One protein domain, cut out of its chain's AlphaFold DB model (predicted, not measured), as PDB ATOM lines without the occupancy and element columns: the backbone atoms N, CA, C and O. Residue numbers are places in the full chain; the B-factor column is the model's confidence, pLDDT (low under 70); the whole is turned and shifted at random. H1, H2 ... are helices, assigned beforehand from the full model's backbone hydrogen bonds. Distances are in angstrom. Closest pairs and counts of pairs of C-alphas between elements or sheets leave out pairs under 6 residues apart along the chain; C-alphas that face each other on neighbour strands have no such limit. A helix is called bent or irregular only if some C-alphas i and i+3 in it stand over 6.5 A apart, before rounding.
ATOM      1  N   GLN A  41      18.435  39.457  89.159       77.38
ATOM      2  CA  GLN A  41      18.155  40.221  90.373       77.38
ATOM      3  C   GLN A  41      18.623  39.457  91.603       77.38
ATOM      4  O   GLN A  41      18.596  38.230  91.638       77.38
ATOM      5  N   LYS A  42      18.997  40.219  92.635       86.56
ATOM      6  CA  LYS A  42      19.068  39.701  94.000       86.56
ATOM      7  C   LYS A  42      17.655  39.653  94.575       86.56
ATOM      8  O   LYS A  42      17.016  40.693  94.764       86.56
ATOM      9  N   LEU A  43      17.153  38.454  94.821       85.94
ATOM     10  CA  LEU A  43      15.860  38.173  95.418       85.94
ATOM     11  C   LEU A  43      16.081  37.665  96.842       85.94
ATOM     12  O   LEU A  43      16.517  36.541  97.059       85.94
ATOM     13  N   CYS A  44      15.724  38.495  97.815       90.00
ATOM     14  CA  CYS A  44      15.783  38.140  99.228       90.00
ATOM     15  C   CYS A  44      14.375  38.081  99.829       90.00
ATOM     16  O   CYS A  44      13.504  38.894  99.488       90.00
ATOM     17  N   SER A  45      14.172  37.131 100.744       87.19
ATOM     18  CA  SER A  45      12.948  36.944 101.532       87.19
ATOM     19  C   SER A  45      11.679  36.995 100.669       87.19
ATOM     20  O   SER A  45      11.481  36.138  99.811       87.19
ATOM     21  N   ARG A  46      10.840  38.026 100.837       88.00
ATOM     22  CA  ARG A  46       9.546  38.149 100.156       88.00
ATOM     23  C   ARG A  46       9.660  38.190  98.634       88.00
ATOM     24  O   ARG A  46       8.848  37.595  97.944       88.00
ATOM     25  N   LYS A  47      10.683  38.860  98.090       88.00
ATOM     26  CA  LYS A  47      10.854  38.920  96.629       88.00
ATOM     27  C   LYS A  47      11.136  37.537  96.046       88.00
ATOM     28  O   LYS A  47      10.671  37.245  94.952       88.00
ATOM     29  N   LEU A  48      11.871  36.708  96.789       88.69
ATOM     30  CA  LEU A  48      12.217  35.344  96.401       88.69
ATOM     31  C   LEU A  48      10.995  34.429  96.430       88.69
ATOM     32  O   LEU A  48      10.706  33.770  95.435       88.69
ATOM     33  N   SER A  49      10.238  34.453  97.529       87.94
ATOM     34  CA  SER A  49       9.007  33.667  97.660       87.94
ATOM     35  C   SER A  49       7.938  34.089  96.651       87.94
ATOM     36  O   SER A  49       7.293  33.230  96.057       87.94
ATOM     37  N   ASP A  50       7.774  35.396  96.409       88.69
ATOM     38  CA  ASP A  50       6.808  35.918  95.437       88.69
ATOM     39  C   ASP A  50       7.177  35.477  94.011       88.69
ATOM     40  O   ASP A  50       6.312  35.073  93.234       88.69
ATOM     41  N   ALA A  51       8.466  35.510  93.657       88.00
ATOM     42  CA  ALA A  51       8.926  35.052  92.350       88.00
ATOM     43  C   ALA A  51       8.744  33.539  92.174       88.00
ATOM     44  O   ALA A  51       8.219  33.110  91.150       88.00
ATOM     45  N   LEU A  52       9.104  32.735  93.178       88.12
ATOM     46  CA  LEU A  52       8.874  31.289  93.162       88.12
ATOM     47  C   LEU A  52       7.389  30.939  93.036       88.12
ATOM     48  O   LEU A  52       7.029  30.067  92.249       88.12
ATOM     49  N   TYR A  53       6.519  31.638  93.769       87.19
ATOM     50  CA  TYR A  53       5.071  31.456  93.672       87.19
ATOM     51  C   TYR A  53       4.566  31.691  92.242       87.19
ATOM     52  O   TYR A  53       3.767  30.911  91.723       87.19
ATOM     53  N   LEU A  54       5.072  32.731  91.574       86.94
ATOM     54  CA  LEU A  54       4.691  33.054  90.200       86.94
ATOM     55  C   LEU A  54       5.246  32.060  89.168       86.94
ATOM     56  O   LEU A  54       4.526  31.711  88.235       86.94
ATOM     57  N   ILE A  55       6.499  31.618  89.312       87.69
ATOM     58  CA  ILE A  55       7.157  30.714  88.351       87.69
ATOM     59  C   ILE A  55       6.648  29.287  88.508       87.69
ATOM     60  O   ILE A  55       6.269  28.646  87.530       87.69
ATOM     61  N   CYS A  56       6.624  28.788  89.740       87.94
ATOM     62  CA  CYS A  56       6.269  27.404  90.002       87.94
ATOM     63  C   CYS A  56       4.757  27.181  90.007       87.94
ATOM     64  O   CYS A  56       4.332  26.047  89.811       87.94
ATOM     65  N   ARG A  57       3.954  28.240  90.194       82.31
ATOM     66  CA  ARG A  57       2.484  28.284  90.104       82.31
ATOM     67  C   ARG A  57       1.793  27.000  90.585       82.31
ATOM     68  O   ARG A  57       1.600  26.826  91.780       82.31
ATOM     69  N   GLU A  58       1.433  26.103  89.666       76.94
ATOM     70  CA  GLU A  58       0.677  24.867  89.940       76.94
ATOM     71  C   GLU A  58       1.540  23.684  90.404       76.94
ATOM     72  O   GLU A  58       1.019  22.713  90.941       76.94
ATOM     73  N   ARG A  59       2.856  23.741  90.182       82.56
ATOM     74  CA  ARG A  59       3.812  22.694  90.572       82.56
ATOM     75  C   ARG A  59       4.193  22.803  92.047       82.56
ATOM     76  O   ARG A  59       4.477  21.802  92.697       82.56
ATOM     77  N   GLY A  60       4.215  24.030  92.567       83.31
ATOM     78  CA  GLY A  60       4.853  24.342  93.843       83.31
ATOM     79  C   GLY A  60       6.382  24.224  93.772       83.31
ATOM     80  O   GLY A  60       6.956  23.847  92.752       83.31
ATOM     81  N   TYR A  61       7.058  24.573  94.859       83.69
ATOM     82  CA  TYR A  61       8.514  24.485  95.011       83.69
ATOM     83  C   TYR A  61       8.850  23.803  96.334       83.69
ATOM     84  O   TYR A  61       7.983  23.671  97.202       83.69
ATOM     85  N   ASN A  62      10.075  23.294  96.468       69.75
ATOM     86  CA  ASN A  62      10.466  22.597  97.686       69.75
ATOM     87  C   ASN A  62      10.644  23.605  98.827       69.75
ATOM     88  O   ASN A  62      11.514  24.472  98.775       69.75
ATOM     89  N   GLU A  63       9.801  23.510  99.850       63.34
ATOM     90  CA  GLU A  63      10.002  24.267 101.077       63.34
ATOM     91  C   GLU A  63      11.109  23.579 101.888       63.34
ATOM     92  O   GLU A  63      11.128  22.345 101.949       63.34
ATOM     93  N   GLY A  80      22.270  26.750  98.409       83.62
ATOM     94  CA  GLY A  80      20.818  26.869  98.446       83.62
ATOM     95  C   GLY A  80      20.316  28.130  97.740       83.62
ATOM     96  O   GLY A  80      21.065  29.067  97.473       83.62
ATOM     97  N   LEU A  81      18.997  28.213  97.568       87.12
ATOM     98  CA  LEU A  81      18.310  29.343  96.936       87.12
ATOM     99  C   LEU A  81      18.702  30.720  97.509       87.12
ATOM    100  O   LEU A  81      18.763  31.715  96.793       87.12
ATOM    101  N   VAL A  82      18.947  30.794  98.820       88.19
ATOM    102  CA  VAL A  82      19.376  32.035  99.483       88.19
ATOM    103  C   VAL A  82      20.779  32.437  99.031       88.19
ATOM    104  O   VAL A  82      21.027  33.616  98.784       88.19
ATOM    105  N   ASP A  83      21.680  31.475  98.880       89.25
ATOM    106  CA  ASP A  83      23.041  31.745  98.441       89.25
ATOM    107  C   ASP A  83      23.051  32.221  96.983       89.25
ATOM    108  O   ASP A  83      23.491  33.333  96.679       89.25
ATOM    109  N   GLU A  84      22.406  31.456  96.103       88.50
ATOM    110  CA  GLU A  84      22.395  31.729  94.666       88.50
ATOM    111  C   GLU A  84      21.592  32.980  94.278       88.50
ATOM    112  O   GLU A  84      21.995  33.721  93.380       88.50
ATOM    113  N   CYS A  85      20.459  33.238  94.939       89.31
ATOM    114  CA  CYS A  85      19.542  34.308  94.542       89.31
ATOM    115  C   CYS A  85      19.498  35.509  95.489       89.31
ATOM    116  O   CYS A  85      19.088  36.574  95.036       89.31
ATOM    117  N   CYS A  86      19.868  35.397  96.770       90.69
ATOM    118  CA  CYS A  86      19.886  36.558  97.672       90.69
ATOM    119  C   CYS A  86      21.291  37.158  97.794       90.69
ATOM    120  O   CYS A  86      21.453  38.373  97.629       90.69
ATOM    121  N   TYR A  87      22.314  36.333  98.038       91.19
ATOM    122  CA  TYR A  87      23.697  36.820  98.089       91.19
ATOM    123  C   TYR A  87      24.254  37.102  96.688       91.19
ATOM    124  O   TYR A  87      24.926  38.128  96.492       91.19
ATOM    125  N   HIS A  88      23.860  36.299  95.698       89.56
ATOM    126  CA  HIS A  88      24.186  36.478  94.283       89.56
ATOM    127  C   HIS A  88      22.977  36.912  93.436       89.56
ATOM    128  O   HIS A  88      21.839  36.941  93.895       89.56
ATOM    129  N   GLN A  89      23.243  37.382  92.212       87.44
ATOM    130  CA  GLN A  89      22.185  37.661  91.236       87.44
ATOM    131  C   GLN A  89      21.858  36.361  90.509       87.44
ATOM    132  O   GLN A  89      22.766  35.755  89.946       87.44
ATOM    133  N   CYS A  90      20.583  35.987  90.460       85.75
ATOM    134  CA  CYS A  90      20.156  34.785  89.755       85.75
ATOM    135  C   CYS A  90      19.173  35.100  88.627       85.75
ATOM    136  O   CYS A  90      18.556  36.172  88.578       85.75
ATOM    137  N   THR A  91      19.062  34.153  87.697       86.38
ATOM    138  CA  THR A  91      18.155  34.246  86.555       86.38
ATOM    139  C   THR A  91      16.835  33.539  86.822       86.38
ATOM    140  O   THR A  91      16.745  32.644  87.659       86.38
ATOM    141  N   LEU A  92      15.802  33.896  86.057       83.88
ATOM    142  CA  LEU A  92      14.500  33.231  86.138       83.88
ATOM    143  C   LEU A  92      14.604  31.711  85.910       83.88
ATOM    144  O   LEU A  92      13.919  30.951  86.582       83.88
ATOM    145  N   GLY A  93      15.479  31.278  84.995       83.50
ATOM    146  CA  GLY A  93      15.684  29.858  84.698       83.50
ATOM    147  C   GLY A  93      16.340  29.092  85.849       83.50
ATOM    148  O   GLY A  93      15.991  27.943  86.084       83.50
ATOM    149  N   MET A  94      17.226  29.744  86.614       85.00
ATOM    150  CA  MET A  94      17.763  29.168  87.856       85.00
ATOM    151  C   MET A  94      16.648  28.982  88.886       85.00
ATOM    152  O   MET A  94      16.547  27.925  89.493       85.00
ATOM    153  N   LEU A  95      15.753  29.968  89.028       86.25
ATOM    154  CA  LEU A  95      14.627  29.875  89.959       86.25
ATOM    155  C   LEU A  95      13.616  28.781  89.559       86.25
ATOM    156  O   LEU A  95      13.043  28.134  90.432       86.25
ATOM    157  N   GLU A  96      13.427  28.532  88.257       86.12
ATOM    158  CA  GLU A  96      12.570  27.451  87.748       86.12
ATOM    159  C   GLU A  96      13.103  26.048  88.091       86.12
ATOM    160  O   GLU A  96      12.306  25.138  88.325       86.12
ATOM    161  N   ALA A  97      14.424  25.872  88.197       84.31
ATOM    162  CA  ALA A  97      15.034  24.592  88.566       84.31
ATOM    163  C   ALA A  97      14.662  24.129  89.990       84.31
ATOM    164  O   ALA A  97      14.724  22.937  90.283       84.31
ATOM    165  N   TYR A  98      14.219  25.049  90.854       85.62
ATOM    166  CA  TYR A  98      13.734  24.748  92.206       85.62
ATOM    167  C   TYR A  98      12.226  24.441  92.269       85.62
ATOM    168  O   TYR A  98      11.695  24.130  93.343       85.62
ATOM    169  N   CYS A  99      11.513  24.520  91.143       87.88
ATOM    170  CA  CYS A  99      10.121  24.090  91.074       87.88
ATOM    171  C   CYS A  99      10.021  22.561  91.144       87.88
ATOM    172  O   CYS A  99      10.825  21.836  90.560       87.88
ATOM    173  N   LYS A 100       8.981  22.055  91.811       86.44
ATOM    174  CA  LYS A 100       8.694  20.618  91.848       86.44
ATOM    175  C   LYS A 100       8.356  20.101  90.438       86.44
ATOM    176  O   LYS A 100       7.876  20.865  89.590       86.44
ATOM    177  N   PRO A 101       8.584  18.807  90.159       81.56
ATOM    178  CA  PRO A 101       8.137  18.202  88.911       81.56
ATOM    179  C   PRO A 101       6.616  18.336  88.749       81.56
ATOM    180  O   PRO A 101       5.869  18.352  89.725       81.56
ATOM    181  N   LEU A 102       6.151  18.428  87.497       74.44
ATOM    182  CA  LEU A 102       4.718  18.425  87.191       74.44
ATOM    183  C   LEU A 102       4.061  17.140  87.726       74.44
ATOM    184  O   LEU A 102       4.629  16.064  87.508       74.44
ATOM    185  N   PRO A 103       2.870  17.234  88.348       68.56
ATOM    186  CA  PRO A 103       2.108  16.056  88.737       68.56
ATOM    187  C   PRO A 103       1.818  15.186  87.508       68.56
ATOM    188  O   PRO A 103       1.543  15.700  86.418       68.56
ATOM    189  N   GLU A 104       1.914  13.866  87.674       64.19
ATOM    190  CA  GLU A 104       1.857  12.899  86.568       64.19
ATOM    191  C   GLU A 104       0.546  12.965  85.773       64.19
ATOM    192  O   GLU A 104       0.562  12.816  84.552       64.19
ATOM    193  N   GLU A 105      -0.558  13.321  86.430       62.69
ATOM    194  CA  GLU A 105      -1.879  13.525  85.821       62.69
ATOM    195  C   GLU A 105      -1.856  14.576  84.696       62.69
ATOM    196  O   GLU A 105      -2.495  14.412  83.659       62.69
ATOM    197  N   LYS A 106      -1.022  15.619  84.829       57.84
ATOM    198  CA  LYS A 106      -0.856  16.659  83.801       57.84
ATOM    199  C   LYS A 106       0.143  16.263  82.706       57.84
ATOM    200  O   LYS A 106       0.100  16.809  81.606       57.84
TER     201      LYS A 106
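Overview. This is residues 41 to 63 and 80 to 106 of the 115 residues of the protein "IlGF domain-containing protein" of Solenopsis invicta (UniProt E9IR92). Three short helices make a small triangle, with H1, the longest, on one side and H2 and H3 across from it, H3 packing on the later part of H1 and H2 near its earlier part. A tail after H3 runs out to one end of the longest axis, while H2 lies toward the other end. The printed part has 50 residues with three named helices, in the order H1, H2, H3, and no named strand; the class is all helix, though the named helices hold only 23 of the 50 residues. It is compact, with a radius of gyration of the C-alphas of 11.0 A, and spans 37 by 17 by 16 A.

Along the chain. H1 is residues 46 to 56, 15.1 A from first to last C-alpha, and begins at C-alpha 46 at (9.546, 38.149, 100.156). H2 is residues 81 to 87, 9.3 A long. H2 is neither bent nor irregular, but only just: C-alphas 84 and 87 are 6.3 A apart. H3 is residues 92 to 96, 6.3 A long, and ends at C-alpha 96 at (12.570, 27.451, 87.748).

Arrangement. H1 and H3 touch, their closest C-alphas being those of Ile 55 and Glu 96, 6.3 A apart. H1 and H2 are close but not clearly touching, with the closest C-alphas, those of Leu 48 and Cys 85, 7.6 A apart. They run opposite ways at a steep tilt of 39 degrees. H2 and H3 are close but not clearly touching, the closest C-alphas being those of Leu 81 and Leu 95, at 7.9 A. In H1, H2 and H3 every O i to N i+4 pair is within hydrogen-bond range.

Size, cuts and confidence. The two C-alphas farthest apart are those of Tyr 87 and Glu 105, at 36.7 A. Residues 64 to 79 are not printed, and C-alphas 63 and 80 are 11.4 A apart across this cut, which falls in the link from H1 to H2. The link from H2 to H3 is tight. The mean pLDDT of the printed part is 83.4; residues 62 to 63 and 103 to 106 are under 70.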